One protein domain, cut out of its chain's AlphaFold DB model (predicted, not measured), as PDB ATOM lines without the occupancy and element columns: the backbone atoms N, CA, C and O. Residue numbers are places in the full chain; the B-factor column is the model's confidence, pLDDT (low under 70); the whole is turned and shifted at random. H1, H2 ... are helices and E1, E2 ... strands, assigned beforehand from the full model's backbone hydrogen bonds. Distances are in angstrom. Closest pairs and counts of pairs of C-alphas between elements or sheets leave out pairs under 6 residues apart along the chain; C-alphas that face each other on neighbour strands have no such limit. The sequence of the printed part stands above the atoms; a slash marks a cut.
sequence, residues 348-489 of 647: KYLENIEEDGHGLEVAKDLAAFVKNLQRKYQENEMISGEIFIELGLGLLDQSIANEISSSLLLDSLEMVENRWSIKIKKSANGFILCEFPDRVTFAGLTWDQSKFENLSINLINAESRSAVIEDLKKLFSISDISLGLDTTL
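Overview. This is residues 348 to 489 of the 647 residues of the protein "GYF_2 domain-containing protein" of Opitutae bacterium (UniProt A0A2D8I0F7). Look for four helices running roughly lengthwise to one another, the hairpin H1 H2 with H5 packed on H1 and H3 packed on H2, and for a small three-stranded sheet, E1 E2 E5, on the side of H3 and H5 away from that hairpin; residues 469 to 477 of H5 pack on one face of the sheet, while H3 only grazes it at its edge strand E1. At one end the strand hairpin E3 E4 extends beyond the short helix H4, and its residues 441 to 446 stick out. The printed part has 142 residues, with five named helices and five named strands in the order H1 H2 H3 E1 E2 E3 E4 H4 H5 E5, and its class is mixed, helices and strands. The larger sheet, order E1 E2 E5, is mixed; E3 and E4 are antiparallel. The whole is compact, with a radius of gyration of the C-alphas of 16.4 A, and flat, spanning 60 by 37 by 19 A.

Arrangement. Start at E1, residues 423 to 427, and E2, residues 430 to 434, an antiparallel hairpin with N 425 and O 432 2.8 A apart, within hydrogen-bond range. E5, residues 483 to 485, is parallel to E2, with N 484 and O 431 at 2.8 A. H5, residues 462 to 478, is on this sheet at a height of 9.9 A, making two layers, a helix on one face of a sheet; its closest C-alphas to E5 are Lys 473 and Leu 483, 5.7 A. H3, residues 407 to 420, only grazes the sheet with residues 410 to 417. H2, residues 386 to 401, touches H3, Gly 394 to Leu 409 being the closest C-alphas at 4.0 A, in a helical hairpin at a shallow tilt of 34 degrees, only just short of steep. H1, residues 357 to 378, forms a helical hairpin with H2, closest at C-alphas 359 and 400, 6.0 A. H5 touches H1 with residues 471 to 478 alone, closest at C-alphas 478 and 362, 6.6 A; H1, H2 and H5 form a bundle, helices side by side. Farther out, E3, residues 439 to 442, and E4, residues 445 to 448, are a hairpin with N 440 and O 447 at 2.9 A; H4, residues 449 to 453, follows and touches no helix. Every O i to N i+4 pair is within hydrogen-bond range in H2, H3 and H4, and 17 of 18 in H1 and 12 of 13 in H5.

Along the chain. Find C-alpha 357 at (165.412, 133.970, 120.173); from there H1 runs 31.9 A to C-alpha 378. H2 is 22.4 A long, H3 19.7 A and H5 25.2 A. E5 ends at C-alpha 485, (176.462, 127.750, 148.525).

Size, cuts and confidence. The C-alphas farthest apart, Glu 355 and Gly 444, are 59.8 A apart. The printed part has no cut, and no link is long. Mean pLDDT of the printed part is 76.6; 34 residues are under 70, among them 378 to 385 and 452 to 464.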
ATOM      1  N   LYS A 348     174.525 120.109 118.705       78.75
ATOM      2  CA  LYS A 348     173.815 119.330 119.734       78.75
ATOM      3  C   LYS A 348     172.839 120.166 120.558       78.75
ATOM      4  O   LYS A 348     171.791 119.665 120.936       78.75
ATOM      5  N   TYR A 349     173.184 121.409 120.872       84.75
ATOM      6  CA  TYR A 349     172.318 122.286 121.665       84.75
ATOM      7  C   TYR A 349     171.143 122.819 120.842       84.75
ATOM      8  O   TYR A 349     170.040 122.967 121.359       84.75
ATOM      9  N   LEU A 350     171.366 123.060 119.549       79.62
ATOM     10  CA  LEU A 350     170.333 123.536 118.630       79.62
ATOM     11  C   LEU A 350     169.273 122.474 118.295       79.62
ATOM     12  O   LEU A 350     168.169 122.851 117.917       79.62
ATOM     13  N   GLU A 351     169.564 121.177 118.462       72.38
ATOM     14  CA  GLU A 351     168.588 120.086 118.267       72.38
ATOM     15  C   GLU A 351     167.349 120.210 119.179       72.38
ATOM     16  O   GLU A 351     166.284 119.711 118.818       72.38
ATOM     17  N   ASN A 352     167.472 120.896 120.323       62.28
ATOM     18  CA  ASN A 352     166.455 120.945 121.380       62.28
ATOM     19  C   ASN A 352     165.716 122.296 121.503       62.28
ATOM     20  O   ASN A 352     164.960 122.487 122.453       62.28
ATOM     21  N   ILE A 353     165.922 123.245 120.582       70.81
ATOM     22  CA  ILE A 353     165.340 124.598 120.676       70.81
ATOM     23  C   ILE A 353     164.190 124.765 119.678       70.81
ATOM     24  O   ILE A 353     164.386 124.641 118.470       70.81
ATOM     25  N   GLU A 354     162.998 125.125 120.166       60.16
ATOM     26  CA  GLU A 354     161.905 125.626 119.322       60.16
ATOM     27  C   GLU A 354     162.043 127.146 119.143       60.16
ATOM     28  O   GLU A 354     161.955 127.857 120.131       60.16
ATOM     29  N   GLU A 355     162.279 127.591 117.896       53.84
ATOM     30  CA  GLU A 355     162.286 128.931 117.236       53.84
ATOM     31  C   GLU A 355     162.223 130.281 118.014       53.84
ATOM     32  O   GLU A 355     162.129 131.335 117.376       53.84
ATOM     33  N   ASP A 356     162.325 130.340 119.340       53.22
ATOM     34  CA  ASP A 356     162.419 131.580 120.100       53.22
ATOM     35  C   ASP A 356     163.879 132.050 120.254       53.22
ATOM     36  O   ASP A 356     164.843 131.284 120.298       53.22
ATOM     37  N   GLY A 357     164.073 133.372 120.235       64.12
ATOM     38  CA  GLY A 357     165.412 133.970 120.173       64.12
ATOM     39  C   GLY A 357     166.251 133.780 121.439       64.12
ATOM     40  O   GLY A 357     167.466 133.947 121.377       64.12
ATOM     41  N   HIS A 358     165.628 133.424 122.567       72.00
ATOM     42  CA  HIS A 358     166.295 133.299 123.861       72.00
ATOM     43  C   HIS A 358     167.102 131.999 123.961       72.00
ATOM     44  O   HIS A 358     168.289 132.042 124.290       72.00
ATOM     45  N   GLY A 359     166.512 130.850 123.603       76.44
ATOM     46  CA  GLY A 359     167.227 129.568 123.631       76.44
ATOM     47  C   GLY A 359     168.464 129.563 122.727       76.44
ATOM     48  O   GLY A 359     169.506 129.016 123.086       76.44
ATOM     49  N   LEU A 360     168.385 130.247 121.580       81.94
ATOM     50  CA  LEU A 360     169.489 130.362 120.627       81.94
ATOM     51  C   LEU A 360     170.701 131.125 121.190       81.94
ATOM     52  O   LEU A 360     171.840 130.728 120.931       81.94
ATOM     53  N   GLU A 361     170.479 132.221 121.920       81.94
ATOM     54  CA  GLU A 361     171.565 132.993 122.542       81.94
ATOM     55  C   GLU A 361     172.243 132.178 123.652       81.94
ATOM     56  O   GLU A 361     173.464 132.004 123.624       81.94
ATOM     57  N   VAL A 362     171.453 131.556 124.535       85.62
ATOM     58  CA  VAL A 362     171.962 130.698 125.620       85.62
ATOM     59  C   VAL A 362     172.751 129.503 125.068       85.62
ATOM     60  O   VAL A 362     173.834 129.189 125.568       85.62
ATOM     61  N   ALA A 363     172.274 128.854 124.000       86.38
ATOM     62  CA  ALA A 363     172.981 127.735 123.374       86.38
ATOM     63  C   ALA A 363     174.337 128.134 122.779       86.38
ATOM     64  O   ALA A 363     175.313 127.393 122.925       86.38
ATOM     65  N   LYS A 364     174.435 129.303 122.135       86.44
ATOM     66  CA  LYS A 364     175.711 129.800 121.594       86.44
ATOM     67  C   LYS A 364     176.731 130.041 122.700       86.44
ATOM     68  O   LYS A 364     177.875 129.589 122.586       86.44
ATOM     69  N   ASP A 365     176.306 130.682 123.783       88.62
ATOM     70  CA  ASP A 365     177.185 130.993 124.909       88.62
ATOM     71  C   ASP A 365     177.618 129.728 125.662       88.62
ATOM     72  O   ASP A 365     178.809 129.557 125.959       88.62
ATOM     73  N   LEU A 366     176.698 128.782 125.887       90.38
ATOM     74  CA  LEU A 366     177.024 127.477 126.466       90.38
ATOM     75  C   LEU A 366     178.015 126.707 125.590       90.38
ATOM     76  O   LEU A 366     178.972 126.133 126.115       90.38
ATOM     77  N   ALA A 367     177.823 126.685 124.267       89.31
ATOM     78  CA  ALA A 367     178.696 125.940 123.359       89.31
ATOM     79  C   ALA A 367     180.122 126.506 123.382       89.31
ATOM     80  O   ALA A 367     181.096 125.759 123.542       89.31
ATOM     81  N   ALA A 368     180.249 127.835 123.315       89.06
ATOM     82  CA  ALA A 368     181.534 128.520 123.398       89.06
ATOM     83  C   ALA A 368     182.241 128.270 124.742       89.06
ATOM     84  O   ALA A 368     183.454 128.026 124.782       89.06
ATOM     85  N   PHE A 369     181.500 128.304 125.852       90.81
ATOM     86  CA  PHE A 369     182.064 128.074 127.180       90.81
ATOM     87  C   PHE A 369     182.486 126.616 127.388       90.81
ATOM     88  O   PHE A 369     183.624 126.359 127.789       90.81
ATOM     89  N   VAL A 370     181.625 125.653 127.046       89.44
ATOM     90  CA  VAL A 370     181.931 124.221 127.177       89.44
ATOM     91  C   VAL A 370     183.145 123.848 126.334       89.44
ATOM     92  O   VAL A 370     184.034 123.172 126.843       89.44
ATOM     93  N   LYS A 371     183.282 124.361 125.108       87.12
ATOM     94  CA  LYS A 371     184.483 124.159 124.276       87.12
ATOM     95  C   LYS A 371     185.769 124.641 124.954       87.12
ATOM     96  O   LYS A 371     186.804 123.973 124.887       87.12
ATOM     97  N   ASN A 372     185.716 125.783 125.641       85.56
ATOM     98  CA  ASN A 372     186.850 126.281 126.419       85.56
ATOM     99  C   ASN A 372     187.170 125.380 127.617       85.56
ATOM    100  O   ASN A 372     188.349 125.104 127.852       85.56
ATOM    101  N   LEU A 373     186.153 124.890 128.334       83.56
ATOM    102  CA  LEU A 373     186.351 123.908 129.403       83.56
ATOM    103  C   LEU A 373     186.970 122.622 128.858       83.56
ATOM    104  O   LEU A 373     187.964 122.151 129.401       83.56
ATOM    105  N   GLN A 374     186.447 122.083 127.755       78.12
ATOM    106  CA  GLN A 374     186.980 120.873 127.136       78.12
ATOM    107  C   GLN A 374     188.461 121.020 126.809       78.12
ATOM    108  O   GLN A 374     189.241 120.169 127.218       78.12
ATOM    109  N   ARG A 375     188.866 122.122 126.170       75.38
ATOM    110  CA  ARG A 375     190.279 122.404 125.890       75.38
ATOM    111  C   ARG A 375     191.116 122.449 127.173       75.38
ATOM    112  O   ARG A 375     192.117 121.749 127.269       75.38
ATOM    113  N   LYS A 376     190.660 123.197 128.185       76.00
ATOM    114  CA  LYS A 376     191.339 123.338 129.488       76.00
ATOM    115  C   LYS A 376     191.515 121.997 130.215       76.00
ATOM    116  O   LYS A 376     192.550 121.775 130.834       76.00
ATOM    117  N   TYR A 377     190.529 121.102 130.162       72.38
ATOM    118  CA  TYR A 377     190.592 119.802 130.846       72.38
ATOM    119  C   TYR A 377     191.229 118.690 129.996       72.38
ATOM    120  O   TYR A 377     191.804 117.763 130.568       72.38
ATOM    121  N   GLN A 378     191.198 118.791 128.661       64.69
ATOM    122  CA  GLN A 378     191.938 117.912 127.743       64.69
ATOM    123  C   GLN A 378     193.449 118.134 127.847       64.69
ATOM    124  O   GLN A 378     194.199 117.163 127.896       64.69
ATOM    125  N   GLU A 379     193.894 119.390 127.953       57.62
ATOM    126  CA  GLU A 379     195.309 119.753 128.150       57.62
ATOM    127  C   GLU A 379     195.899 119.193 129.460       57.62
ATOM    128  O   GLU A 379     197.113 119.051 129.574       57.62
ATOM    129  N   ASN A 380     195.048 118.836 130.428       56.34
ATOM    130  CA  ASN A 380     195.434 118.330 131.749       56.34
ATOM    131  C   ASN A 380     195.107 116.835 131.957       56.34
ATOM    132  O   ASN A 380     195.074 116.377 133.098       56.34
ATOM    133  N   GLU A 381     194.817 116.081 130.887       52.16
ATOM    134  CA  GLU A 381     194.508 114.632 130.898       52.16
ATOM    135  C   GLU A 381     193.352 114.195 131.832       52.16
ATOM    136  O   GLU A 381     193.158 113.004 132.083       52.16
ATOM    137  N   MET A 382     192.547 115.128 132.355       53.53
ATOM    138  CA  MET A 382     191.639 114.826 133.466       53.53
ATOM    139  C   MET A 382     190.270 114.256 133.043       53.53
ATOM    140  O   MET A 382     189.630 113.596 133.864       53.53
ATOM    141  N   ILE A 383     189.743 114.503 131.830       55.00
ATOM    142  CA  ILE A 383     188.303 114.257 131.552       55.00
ATOM    143  C   ILE A 383     187.990 114.038 130.054       55.00
ATOM    144  O   ILE A 383     188.609 114.665 129.196       55.00
ATOM    145  N   SER A 384     186.970 113.216 129.739       55.50
ATOM    146  CA  SER A 384     186.213 113.360 128.485       55.50
ATOM    147  C   SER A 384     185.300 114.584 128.612       55.50
ATOM    148  O   SER A 384     184.556 114.731 129.579       55.50
ATOM    149  N   GLY A 385     185.360 115.511 127.661       65.25
ATOM    150  CA  GLY A 385     184.604 116.766 127.706       65.25
ATOM    151  C   GLY A 385     183.071 116.632 127.715       65.25
ATOM    152  O   GLY A 385     182.370 117.638 127.685       65.25
ATOM    153  N   GLU A 386     182.552 115.410 127.720       70.06
ATOM    154  CA  GLU A 386     181.148 115.064 127.510       70.06
ATOM    155  C   GLU A 386     180.270 115.408 128.706       70.06
ATOM    156  O   GLU A 386     179.172 115.903 128.506       70.06
ATOM    157  N   ILE A 387     180.770 115.270 129.937       77.69
ATOM    158  CA  ILE A 387     179.997 115.633 131.137       77.69
ATOM    159  C   ILE A 387     179.579 117.112 131.144       77.69
ATOM    160  O   ILE A 387     178.486 117.441 131.589       77.69
ATOM    161  N   PHE A 388     180.413 118.008 130.602       85.62
ATOM    162  CA  PHE A 388     180.066 119.424 130.467       85.62
ATOM    163  C   PHE A 388     179.093 119.689 129.313       85.62
ATOM    164  O   PHE A 388     178.338 120.652 129.388       85.62
ATOM    165  N   ILE A 389     179.096 118.845 128.273       83.69
ATOM    166  CA  ILE A 389     178.102 118.914 127.192       83.69
ATOM    167  C   ILE A 389     176.729 118.509 127.735       83.69
ATOM    168  O   ILE A 389     175.771 119.252 127.553       83.69
ATOM    169  N   GLU A 390     176.638 117.373 128.430       83.19
ATOM    170  CA  GLU A 390     175.368 116.872 128.985       83.19
ATOM    171  C   GLU A 390     174.807 117.815 130.060       83.19
ATOM    172  O   GLU A 390     173.622 118.147 130.048       83.19
ATOM    173  N   LEU A 391     175.671 118.345 130.936       88.69
ATOM    174  CA  LEU A 391     175.260 119.363 131.901       88.69
ATOM    175  C   LEU A 391     174.790 120.649 131.204       88.69
ATOM    176  O   LEU A 391     173.799 121.240 131.624       88.69
ATOM    177  N   GLY A 392     175.476 121.070 130.137       90.00
ATOM    178  CA  GLY A 392     175.065 122.207 129.313       90.00
ATOM    179  C   GLY A 392     173.685 122.005 128.684       90.00
ATOM    180  O   GLY A 392     172.854 122.902 128.781       90.00
ATOM    181  N   LEU A 393     173.412 120.820 128.126       85.69
ATOM    182  CA  LEU A 393     172.091 120.447 127.607       85.69
ATOM    183  C   LEU A 393     171.017 120.522 128.694       85.69
ATOM    184  O   LEU A 393     170.004 121.190 128.514       85.69
ATOM    185  N   GLY A 394     171.259 119.905 129.854       86.19
ATOM    186  CA  GLY A 394     170.296 119.923 130.955       86.19
ATOM    187  C   GLY A 394     169.985 121.337 131.464       86.19
ATOM    188  O   GLY A 394     168.835 121.626 131.803       86.19
ATOM    189  N   LEU A 395     170.988 122.221 131.505       89.19
ATOM    190  CA  LEU A 395     170.826 123.629 131.883       89.19
ATOM    191  C   LEU A 395     170.096 124.443 130.807       89.19
ATOM    192  O   LEU A 395     169.258 125.276 131.152       89.19
ATOM    193  N   LEU A 396     170.382 124.189 129.527       86.88
ATOM    194  CA  LEU A 396     169.689 124.806 128.397       86.88
ATOM    195  C   LEU A 396     168.199 124.456 128.416       86.88
ATOM    196  O   LEU A 396     167.363 125.358 128.417       86.88
ATOM    197  N   ASP A 397     167.874 123.168 128.533       82.56
ATOM    198  CA  ASP A 397     166.493 122.687 128.630       82.56
ATOM    199  C   ASP A 397     165.762 123.356 129.804       82.56
ATOM    200  O   ASP A 397     164.626 123.806 129.676       82.56
ATOM    201  N   GLN A 398     166.432 123.477 130.956       81.81
ATOM    202  CA  GLN A 398     165.874 124.113 132.152       81.81
ATOM    203  C   GLN A 398     165.644 125.624 131.975       81.81
ATOM    204  O   GLN A 398     164.684 126.156 132.537       81.81
ATOM    205  N   SER A 399     166.517 126.300 131.225       81.44
ATOM    206  CA  SER A 399     166.420 127.730 130.906       81.44
ATOM    207  C   SER A 399     165.254 128.022 129.957       81.44
ATOM    208  O   SER A 399     164.549 129.014 130.126       81.44
ATOM    209  N   ILE A 400     165.000 127.120 129.003       78.00
ATOM    210  CA  ILE A 400     163.914 127.250 128.023       78.00
ATOM    211  C   ILE A 400     162.563 126.853 128.634       78.00
ATOM    212  O   ILE A 400     161.575 127.572 128.493       78.00
ATOM    213  N   ALA A 401     162.499 125.716 129.332       67.88
ATOM    214  CA  ALA A 401     161.229 125.105 129.721       67.88
ATOM    215  C   ALA A 401     160.512 125.811 130.887       67.88
ATOM    216  O   ALA A 401     159.327 125.563 131.094       67.88
ATOM    217  N   ASN A 402     161.192 126.648 131.683       59.91
ATOM    218  CA  ASN A 402     160.674 127.239 132.935       59.91
ATOM    219  C   ASN A 402     160.022 126.234 133.923       59.91
ATOM    220  O   ASN A 402     159.443 126.642 134.932       59.91
ATOM    221  N   GLU A 403     160.137 124.922 133.686       54.78
ATOM    222  CA  GLU A 403     159.581 123.856 134.514       54.78
ATOM    223  C   GLU A 403     160.677 123.084 135.241       54.78
ATOM    224  O   GLU A 403     161.783 122.847 134.761       54.78
ATOM    225  N   ILE A 404     160.363 122.732 136.480       52.19
ATOM    226  CA  ILE A 404     161.310 122.355 137.521       52.19
ATOM    227  C   ILE A 404     161.605 120.855 137.403       52.19
ATOM    228  O   ILE A 404     161.145 120.115 138.262       52.19
ATOM    229  N   SER A 405     162.412 120.409 136.425       56.22
ATOM    230  CA  SER A 405     163.260 119.184 136.447       56.22
ATOM    231  C   SER A 405     163.400 118.522 135.067       56.22
ATOM    232  O   SER A 405     162.677 117.568 134.777       56.22
ATOM    233  N   SER A 406     164.402 118.901 134.268       68.12
ATOM    234  CA  SER A 406     164.903 117.972 133.245       68.12
ATOM    235  C   SER A 406     165.623 116.813 133.952       68.12
ATOM    236  O   SER A 406     166.502 117.030 134.793       68.12
ATOM    237  N   SER A 407     165.219 115.568 133.675       70.81
ATOM    238  CA  SER A 407     165.908 114.370 134.192       70.81
ATOM    239  C   SER A 407     167.397 114.413 133.843       70.81
ATOM    240  O   SER A 407     168.233 114.197 134.713       70.81
ATOM    241  N   LEU A 408     167.713 114.870 132.628       74.75
ATOM    242  CA  LEU A 408     169.071 115.078 132.134       74.75
ATOM    243  C   LEU A 408     169.927 115.988 133.032       74.75
ATOM    244  O   LEU A 408     171.096 115.682 133.267       74.75
ATOM    245  N   LEU A 409     169.372 117.090 133.559       83.75
ATOM    246  CA  LEU A 409     170.104 117.969 134.477       83.75
ATOM    247  C   LEU A 409     170.384 117.268 135.804       83.75
ATOM    248  O   LEU A 409     171.503 117.343 136.303       83.75
ATOM    249  N   LEU A 410     169.394 116.581 136.378       82.50
ATOM    250  CA  LEU A 410     169.585 115.864 137.640       82.50
ATOM    251  C   LEU A 410     170.620 114.745 137.503       82.50
ATOM    252  O   LEU A 410     171.532 114.677 138.328       82.50
ATOM    253  N   ASP A 411     170.528 113.946 136.442       78.44
ATOM    254  CA  ASP A 411     171.476 112.866 136.169       78.44
ATOM    255  C   ASP A 411     172.885 113.447 135.933       78.44
ATOM    256  O   ASP A 411     173.863 112.969 136.505       78.44
ATOM    257  N   SER A 412     173.007 114.565 135.207       83.62
ATOM    258  CA  SER A 412     174.295 115.254 135.010       83.62
ATOM    259  C   SER A 412     174.905 115.774 136.317       83.62
ATOM    260  O   SER A 412     176.124 115.719 136.497       83.62
ATOM    261  N   LEU A 413     174.092 116.273 137.252       86.62
ATOM    262  CA  LEU A 413     174.575 116.725 138.563       86.62
ATOM    263  C   LEU A 413     175.012 115.562 139.451       86.62
ATOM    264  O   LEU A 413     176.027 115.675 140.142       86.62
ATOM    265  N   GLU A 414     174.301 114.440 139.395       80.25
ATOM    266  CA  GLU A 414     174.718 113.201 140.048       80.25
ATOM    267  C   GLU A 414     176.043 112.695 139.461       80.25
ATOM    268  O   GLU A 414     176.955 112.325 140.201       80.25
ATOM    269  N   MET A 415     176.225 112.786 138.142       75.62
ATOM    270  CA  MET A 415     177.494 112.466 137.487       75.62
ATOM    271  C   MET A 415     178.638 113.375 137.949       75.62
ATOM    272  O   MET A 415     179.750 112.889 138.158       75.62
ATOM    273  N   VAL A 416     178.388 114.674 138.139       81.75
ATOM    274  CA  VAL A 416     179.370 115.619 138.703       81.75
ATOM    275  C   VAL A 416     179.736 115.242 140.142       81.75
ATOM    276  O   VAL A 416     180.922 115.251 140.493       81.75
ATOM    277  N   GLU A 417     178.756 114.847 140.959       77.88
ATOM    278  CA  GLU A 417     179.005 114.343 142.312       77.88
ATOM    279  C   GLU A 417     179.833 113.054 142.275       77.88
ATOM    280  O   GLU A 417     180.857 112.961 142.946       77.88
ATOM    281  N   ASN A 418     179.484 112.084 141.439       69.38
ATOM    282  CA  ASN A 418     180.196 110.807 141.390       69.38
ATOM    283  C   ASN A 418     181.612 110.956 140.808       69.38
ATOM    284  O   ASN A 418     182.548 110.286 141.258       69.38
ATOM    285  N   ARG A 419     181.794 111.850 139.826       71.38
ATOM    286  CA  ARG A 419     183.065 112.033 139.108       71.38
ATOM    287  C   ARG A 419     184.039 112.960 139.816       71.38
ATOM    288  O   ARG A 419     185.240 112.700 139.806       71.38
ATOM    289  N   TRP A 420     183.547 114.052 140.389       74.19
ATOM    290  CA  TRP A 420     184.389 115.064 141.024       74.19
ATOM    291  C   TRP A 420     184.069 115.236 142.506       74.19
ATOM    292  O   TRP A 420     184.485 116.232 143.073       74.19
ATOM    293  N   SER A 421     183.293 114.355 143.146       71.44
ATOM    294  CA  SER A 421     182.838 114.497 144.552       71.44
ATOM    295  C   SER A 421     182.442 115.933 144.930       71.44
ATOM    296  O   SER A 421     182.682 116.414 146.047       71.44
ATOM    297  N   ILE A 422     181.858 116.632 143.955       80.56
ATOM    298  CA  ILE A 422     181.298 117.969 144.060       80.56
ATOM    299  C   ILE A 422     179.793 117.770 144.105       80.56
ATOM    300  O   ILE A 422     179.164 117.440 143.107       80.56
ATOM    301  N   LYS A 423     179.217 117.953 145.287       84.00
ATOM    302  CA  LYS A 423     177.793 117.737 145.498       84.00
ATOM    303  C   LYS A 423     177.025 119.016 145.181       84.00
ATOM    304  O   LYS A 423     177.248 120.042 145.825       84.00
ATOM    305  N   ILE A 424     176.108 118.947 144.222       87.88
ATOM    306  CA  ILE A 424     175.171 120.025 143.888       87.88
ATOM    307  C   ILE A 424     173.758 119.507 144.133       87.88
ATOM    308  O   ILE A 424     173.409 118.417 143.694       87.88
ATOM    309  N   LYS A 425     172.935 120.277 144.844       83.38
ATOM    310  CA  LYS A 425     171.538 119.929 145.115       83.38
ATOM    311  C   LYS A 425     170.594 120.952 144.516       83.38
ATOM    312  O   LYS A 425     170.882 122.146 144.491       83.38
ATOM    313  N   LYS A 426     169.421 120.481 144.114       81.81
ATOM    314  CA  LYS A 426     168.275 121.337 143.825       81.81
ATOM    315  C   LYS A 426     167.639 121.804 145.137       81.81
ATOM    316  O   LYS A 426     167.487 121.026 146.075       81.81
ATOM    317  N   SER A 427     167.282 123.077 145.198       77.19
ATOM    318  CA  SER A 427     166.621 123.741 146.322       77.19
ATOM    319  C   SER A 427     165.381 124.491 145.826       77.19
ATOM    320  O   SER A 427     165.181 124.643 144.621       77.19
ATOM    321  N   ALA A 428     164.569 125.011 146.749       70.88
ATOM    322  CA  ALA A 428     163.394 125.816 146.405       70.88
ATOM    323  C   ALA A 428     163.732 127.079 145.584       70.88
ATOM    324  O   ALA A 428     162.894 127.549 144.823       70.88
ATOM    325  N   ASN A 429     164.957 127.600 145.715       69.62
ATOM    326  CA  ASN A 429     165.392 128.861 145.106       69.62
ATOM    327  C   ASN A 429     166.438 128.663 143.990       69.62
ATOM    328  O   ASN A 429     167.180 129.591 143.681       69.62
ATOM    329  N   GLY A 430     166.551 127.457 143.420       79.94
ATOM    330  CA  GLY A 430     167.559 127.122 142.404       79.94
ATOM    331  C   GLY A 430     168.511 126.029 142.879       79.94
ATOM    332  O   GLY A 430     168.110 125.150 143.639       79.94
ATOM    333  N   PHE A 431     169.774 126.064 142.461       87.38
ATOM    334  CA  PHE A 431     170.750 125.017 142.780       87.38
ATOM    335  C   PHE A 431     171.771 125.504 143.806       87.38
ATOM    336  O   PHE A 431     172.154 126.668 143.801       87.38
ATOM    337  N   ILE A 432     172.218 124.614 144.688       88.38
ATOM    338  CA  ILE A 432     173.209 124.905 145.726       88.38
ATOM    339  C   ILE A 432     174.377 123.930 145.644       88.38
ATOM    340  O   ILE A 432     174.200 122.715 145.570       88.38
ATOM    341  N   LEU A 433     175.583 124.475 145.681       89.00
ATOM    342  CA  LEU A 433     176.828 123.738 145.775       89.00
ATOM    343  C   LEU A 433     177.166 123.486 147.251       89.00
ATOM    344  O   LEU A 433     177.214 124.411 148.065       89.00
ATOM    345  N   CYS A 434     177.413 122.228 147.593       84.81
ATOM    346  CA  CYS A 434     177.806 121.812 148.933       84.81
ATOM    347  C   CYS A 434     179.339 121.837 149.035       84.81
ATOM    348  O   CYS A 434     180.020 120.959 148.498       84.81
ATOM    349  N   GLU A 435     179.886 122.840 149.719       78.50
ATOM    350  CA  GLU A 435     181.334 122.993 149.915       78.50
ATOM    351  C   GLU A 435     181.754 122.562 151.326       78.50
ATOM    352  O   GLU A 435     181.037 122.784 152.309       78.50
ATOM    353  N   PHE A 436     182.927 121.930 151.430       75.50
ATOM    354  CA  PHE A 436     183.522 121.639 152.730       75.50
ATOM    355  C   PHE A 436     183.896 122.955 153.423       75.50
ATOM    356  O   PHE A 436     184.501 123.815 152.790       75.50
ATOM    357  N   PRO A 437     183.569 123.125 154.712       81.56
ATOM    358  CA  PRO A 437     184.034 124.281 155.468       81.56
ATOM    359  C   PRO A 437     185.542 124.180 155.750       81.56
ATOM    360  O   PRO A 437     186.074 123.079 155.908       81.56
ATOM    361  N   ASP A 438     186.202 125.330 155.925       83.12
ATOM    362  CA  ASP A 438     187.636 125.416 156.260       83.12
ATOM    363  C   ASP A 438     188.003 124.583 157.498       83.12
ATOM    364  O   ASP A 438     189.088 124.000 157.601       83.12
ATOM    365  N   ARG A 439     187.082 124.536 158.468       87.00
ATOM    366  CA  ARG A 439     187.233 123.822 159.732       87.00
ATOM    367  C   ARG A 439     185.876 123.427 160.305       87.00
ATOM    368  O   ARG A 439     184.965 124.250 160.370       87.00
ATOM    369  N   VAL A 440     185.777 122.203 160.826       89.88
ATOM    370  CA  VAL A 440     184.658 121.768 161.679       89.88
ATOM    371  C   VAL A 440     185.185 121.270 163.011       89.88
ATOM    372  O   VAL A 440     186.087 120.433 163.063       89.88
ATOM    373  N   THR A 441     184.568 121.750 164.088       88.62
ATOM    374  CA  THR A 441     184.808 121.263 165.444       88.62
ATOM    375  C   THR A 441     183.552 120.585 165.982       88.62
ATOM    376  O   THR A 441     182.442 121.116 165.874       88.62
ATOM    377  N   PHE A 442     183.733 119.399 166.558       89.81
ATOM    378  CA  PHE A 442     182.687 118.611 167.203       89.81
ATOM    379  C   PHE A 442     183.303 117.814 168.347       89.81
ATOM    380  O   PHE A 442     184.323 117.164 168.133       89.81
ATOM    381  N   ALA A 443     182.714 117.858 169.547       85.06
ATOM    382  CA  ALA A 443     183.214 117.100 170.700       85.06
ATOM    383  C   ALA A 443     184.701 117.377 171.039       85.06
ATOM    384  O   ALA A 443     185.452 116.468 171.383       85.06
ATOM    385  N   GLY A 444     185.166 118.621 170.852       80.12
ATOM    386  CA  GLY A 444     186.580 119.004 171.003       80.12
ATOM    387  C   GLY A 444     187.515 118.515 169.884       80.12
ATOM    388  O   GLY A 444     188.624 119.034 169.738       80.12
ATOM    389  N   LEU A 445     187.074 117.585 169.035       83.38
ATOM    390  CA  LEU A 445     187.800 117.165 167.842       83.38
ATOM    391  C   LEU A 445     187.657 118.224 166.750       83.38
ATOM    392  O   LEU A 445     186.567 118.728 166.497       83.38
ATOM    393  N   THR A 446     188.765 118.539 166.079       87.81
ATOM    394  CA  THR A 446     188.791 119.508 164.977       87.81
ATOM    395  C   THR A 446     189.342 118.859 163.713       87.81
ATOM    396  O   THR A 446     190.466 118.339 163.699       87.81
ATOM    397  N   TRP A 447     188.542 118.886 162.649       86.50
ATOM    398  CA  TRP A 447     188.960 118.517 161.299       86.50
ATOM    399  C   TRP A 447     189.082 119.790 160.456       86.50
ATOM    400  O   TRP A 447     188.140 120.576 160.376       86.50
ATOM    401  N   ASP A 448     190.260 120.009 159.877       84.50
ATOM    402  CA  ASP A 448     190.543 121.102 158.941       84.50
ATOM    403  C   ASP A 448     190.330 120.623 157.498       84.50
ATOM    404  O   ASP A 448     190.389 119.413 157.252       84.50
ATOM    405  N   GLN A 449     190.141 121.554 156.553       76.44
ATOM    406  CA  GLN A 449     189.877 121.287 155.130       76.44
ATOM    407  C   GLN A 449     190.707 120.119 154.556       76.44
ATOM    408  O   GLN A 449     190.161 119.149 154.027       76.44
ATOM    409  N   SER A 450     192.023 120.147 154.775       73.00
ATOM    410  CA  SER A 450     192.972 119.136 154.283       73.00
ATOM    411  C   SER A 450     192.703 117.714 154.794       73.00
ATOM    412  O   SER A 450     192.948 116.733 154.092       73.00
ATOM    413  N   LYS A 451     192.161 117.565 156.010       70.38
ATOM    414  CA  LYS A 451     191.781 116.257 156.567       70.38
ATOM    415  C   LYS A 451     190.523 115.707 155.894       70.38
ATOM    416  O   LYS A 451     190.405 114.491 155.769       70.38
ATOM    417  N   PHE A 452     189.604 116.566 155.445       64.75
ATOM    418  CA  PHE A 452     188.424 116.150 154.673       64.75
ATOM    419  C   PHE A 452     188.784 115.749 153.246       64.75
ATOM    420  O   PHE A 452     188.265 114.759 152.728       64.75
ATOM    421  N   GLU A 453     189.690 116.501 152.628       59.47
ATOM    422  CA  GLU A 453     190.162 116.243 151.268       59.47
ATOM    423  C   GLU A 453     190.872 114.887 151.184       59.47
ATOM    424  O   GLU A 453     190.559 114.096 150.300       59.47
ATOM    425  N   ASN A 454     191.694 114.541 152.179       54.75
ATOM    426  CA  ASN A 454     192.335 113.221 152.268       54.75
ATOM    427  C   ASN A 454     191.356 112.058 152.513       54.75
ATOM    428  O   ASN A 454     191.694 110.903 152.273       54.75
ATOM    429  N   LEU A 455     190.146 112.336 153.009       51.62
ATOM    430  CA  LEU A 455     189.089 111.332 153.169       51.62
ATOM    431  C   LEU A 455     188.240 111.162 151.899       51.62
ATOM    432  O   LEU A 455     187.407 110.256 151.854       51.62
ATOM    433  N   SER A 456     188.421 112.037 150.908       49.88
ATOM    434  CA  SER A 456     187.683 112.058 149.647       49.88
ATOM    435  C   SER A 456     188.515 111.343 148.583       49.88
ATOM    436  O   SER A 456     189.279 111.946 147.840       49.88
ATOM    437  N   ILE A 457     188.377 110.022 148.546       43.91
ATOM    438  CA  ILE A 457     189.231 109.075 147.810       43.91
ATOM    439  C   ILE A 457     189.268 109.288 146.274       43.91
ATOM    440  O   ILE A 457     190.163 108.772 145.605       43.91
ATOM    441  N   ASN A 458     188.373 110.103 145.699       49.06
ATOM    442  CA  ASN A 458     188.093 110.102 144.255       49.06
ATOM    443  C   ASN A 458     188.268 111.413 143.501       49.06
ATOM    444  O   ASN A 458     187.647 111.609 142.461       49.06
ATOM    445  N   LEU A 459     189.118 112.313 143.976       52.25
ATOM    446  CA  LEU A 459     189.039 113.686 143.514       52.25
ATOM    447  C   LEU A 459     190.344 114.270 142.983       52.25
ATOM    448  O   LEU A 459     191.426 114.081 143.537       52.25
ATOM    449  N   ILE A 460     190.172 115.026 141.899       58.88
ATOM    450  CA  ILE A 460     190.994 116.150 141.453       58.88
ATOM    451  C   ILE A 460     191.623 116.858 142.676       58.88
ATOM    452  O   ILE A 460     190.939 117.077 143.676       58.88
ATOM    453  N   ASN A 461     192.918 117.200 142.620       60.12
ATOM    454  CA  ASN A 461     193.614 117.839 143.747       60.12
ATOM    455  C   ASN A 461     192.904 119.135 144.211       60.12
ATOM    456  O   ASN A 461     192.154 119.751 143.453       60.12
ATOM    457  N   ALA A 462     193.131 119.555 145.460       54.09
ATOM    458  CA  ALA A 462     192.431 120.689 146.078       54.09
ATOM    459  C   ALA A 462     192.500 121.993 145.252       54.09
ATOM    460  O   ALA A 462     191.507 122.716 145.125       54.09
ATOM    461  N   GLU A 463     193.652 122.260 144.623       55.31
ATOM    462  CA  GLU A 463     193.855 123.414 143.736       55.31
ATOM    463  C   GLU A 463     192.950 123.352 142.498       55.31
ATOM    464  O   GLU A 463     192.294 124.333 142.144       55.31
ATOM    465  N   SER A 464     192.837 122.180 141.877       69.88
ATOM    466  CA  SER A 464     192.021 121.989 140.677       69.88
ATOM    467  C   SER A 464     190.527 121.864 141.006       69.88
ATOM    468  O   SER A 464     189.692 122.258 140.194       69.88
ATOM    469  N   ARG A 465     190.153 121.414 142.213       74.81
ATOM    470  CA  ARG A 465     188.752 121.395 142.679       74.81
ATOM    471  C   ARG A 465     188.159 122.801 142.738       74.81
ATOM    472  O   ARG A 465     187.037 123.015 142.287       74.81
ATOM    473  N   SER A 466     188.917 123.752 143.275       75.38
ATOM    474  CA  SER A 466     188.485 125.150 143.377       75.38
ATOM    475  C   SER A 466     188.251 125.763 141.992       75.38
ATOM    476  O   SER A 466     187.247 126.439 141.776       75.38
ATOM    477  N   ALA A 467     189.122 125.446 141.027       79.88
ATOM    478  CA  ALA A 467     188.958 125.864 139.637       79.88
ATOM    479  C   ALA A 467     187.706 125.250 138.978       79.88
ATOM    480  O   ALA A 467     186.962 125.963 138.308       79.88
ATOM    481  N   VAL A 468     187.435 123.958 139.207       82.31
ATOM    482  CA  VAL A 468     186.223 123.281 138.700       82.31
ATOM    483  C   VAL A 468     184.956 123.906 139.284       82.31
ATOM    484  O   VAL A 468     183.991 124.138 138.563       82.31
ATOM    485  N   ILE A 469     184.955 124.217 140.581       85.94
ATOM    486  CA  ILE A 469     183.832 124.889 141.246       85.94
ATOM    487  C   ILE A 469     183.548 126.258 140.615       85.94
ATOM    488  O   ILE A 469     182.387 126.610 140.403       85.94
ATOM    489  N   GLU A 470     184.588 127.035 140.314       86.62
ATOM    490  CA  GLU A 470     184.430 128.333 139.656       86.62
ATOM    491  C   GLU A 470     183.868 128.180 138.234       86.62
ATOM    492  O   GLU A 470     182.964 128.922 137.842       86.62
ATOM    493  N   ASP A 471     184.353 127.189 137.486       88.81
ATOM    494  CA  ASP A 471     183.862 126.875 136.143       88.81
ATOM    495  C   ASP A 471     182.385 126.434 136.170       88.81
ATOM    496  O   ASP A 471     181.601 126.864 135.326       88.81
ATOM    497  N   LEU A 472     181.974 125.648 137.173       90.25
ATOM    498  CA  LEU A 472     180.576 125.253 137.383       90.25
ATOM    499  C   LEU A 472     179.686 126.455 137.718       90.25
ATOM    500  O   LEU A 472     178.616 126.601 137.132       90.25
ATOM    501  N   LYS A 473     180.130 127.352 138.609       90.31
ATOM    502  CA  LYS A 473     179.395 128.593 138.923       90.31
ATOM    503  C   LYS A 473     179.170 129.438 137.663       90.31
ATOM    504  O   LYS A 473     178.068 129.946 137.465       90.31
ATOM    505  N   LYS A 474     180.186 129.545 136.798       89.81
ATOM    506  CA  LYS A 474     180.086 130.245 135.507       89.81
ATOM    507  C   LYS A 474     179.127 129.545 134.549       89.81
ATOM    508  O   LYS A 474     178.264 130.218 133.995       89.81
ATOM    509  N   LEU A 475     179.228 128.222 134.399       91.31
ATOM    510  CA  LEU A 475     178.345 127.441 133.525       91.31
ATOM    511  C   LEU A 475     176.867 127.675 133.859       91.31
ATOM    512  O   LEU A 475     176.083 127.994 132.975       91.31
ATOM    513  N   PHE A 476     176.506 127.576 135.141       91.38
ATOM    514  CA  PHE A 476     175.136 127.798 135.610       91.38
ATOM    515  C   PHE A 476     174.637 129.218 135.309       91.38
ATOM    516  O   PHE A 476     173.499 129.389 134.872       91.38
ATOM    517  N   SER A 477     175.499 130.224 135.490       89.06
ATOM    518  CA  SER A 477     175.128 131.624 135.264       89.06
ATOM    519  C   SER A 477     174.804 131.961 133.806       89.06
ATOM    520  O   SER A 477     174.034 132.885 133.581       89.06
ATOM    521  N   ILE A 478     175.344 131.214 132.834       90.38
ATOM    522  CA  ILE A 478     175.045 131.409 131.401       90.38
ATOM    523  C   ILE A 478     173.577 131.083 131.099       90.38
ATOM    524  O   ILE A 478     172.976 131.688 130.222       90.38
ATOM    525  N   SER A 479     172.986 130.152 131.846       85.25
ATOM    526  CA  SER A 479     171.584 129.751 131.700       85.25
ATOM    527  C   SER A 479     170.629 130.562 132.582       85.25
ATOM    528  O   SER A 479     169.515 130.108 132.838       85.25
ATOM    529  N   ASP A 480     171.075 131.714 133.100       81.38
ATOM    530  CA  ASP A 480     170.371 132.546 134.088       81.38
ATOM    531  C   ASP A 480     170.036 131.827 135.412       81.38
ATOM    532  O   ASP A 480     169.182 132.257 136.193       81.38
ATOM    533  N   ILE A 481     170.753 130.743 135.724       84.38
ATOM    534  CA  ILE A 481     170.594 129.989 136.969       84.38
ATOM    535  C   ILE A 481     171.726 130.356 137.935       84.38
ATOM    536  O   ILE A 481     172.910 130.219 137.636       84.38
ATOM    537  N   SER A 482     171.387 130.766 139.158       80.38
ATOM    538  CA  SER A 482     172.395 130.982 140.202       80.38
ATOM    539  C   SER A 482     172.728 129.680 140.936       80.38
ATOM    540  O   SER A 482     171.835 129.045 141.505       80.38
ATOM    541  N   LEU A 483     174.015 129.322 140.997       86.31
ATOM    542  CA  LEU A 483     174.521 128.240 141.845       86.31
ATOM    543  C   LEU A 483     174.934 128.803 143.218       86.31
ATOM    544  O   LEU A 483     175.990 129.422 143.358       86.31
ATOM    545  N   GLY A 484     174.078 128.619 144.223       84.12
ATOM    546  CA  GLY A 484     174.302 129.044 145.609       84.12
ATOM    547  C   GLY A 484     175.317 128.179 146.364       84.12
ATOM    548  O   GLY A 484     175.910 127.261 145.802       84.12
ATOM    549  N   LEU A 485     175.509 128.454 147.658       83.12
ATOM    550  CA  LEU A 485     176.462 127.750 148.525       83.12
ATOM    551  C   LEU A 485     175.800 127.263 149.816       83.12
ATOM    552  O   LEU A 485     175.121 128.040 150.485       83.12
ATOM    553  N   ASP A 486     176.051 126.006 150.193       82.88
ATOM    554  CA  ASP A 486     175.616 125.435 151.472       82.88
ATOM    555  C   ASP A 486     176.764 124.718 152.196       82.88
ATOM    556  O   ASP A 486     177.068 123.544 151.972       82.88
ATOM    557  N   THR A 487     177.387 125.442 153.123       79.50
ATOM    558  CA  THR A 487     178.407 124.913 154.041       79.50
ATOM    559  C   THR A 487     177.792 124.238 155.269       79.50
ATOM    560  O   THR A 487     178.458 123.469 155.972       79.50
ATOM    561  N   THR A 488     176.507 124.484 155.541       82.19
ATOM    562  CA  THR A 488     175.808 123.959 156.718       82.19
ATOM    563  C   THR A 488     175.562 122.467 156.565       82.19
ATOM    564  O   THR A 488     175.806 121.705 157.505       82.19
ATOM    565  N   LEU A 489     175.127 122.026 155.384       78.19
ATOM    566  CA  LEU A 489     174.924 120.607 155.103       78.19
ATOM    567  C   LEU A 489     176.219 119.804 155.268       78.19
ATOM    568  O   LEU A 489     176.230 118.784 155.959       78.19
TER     569      LEU A 489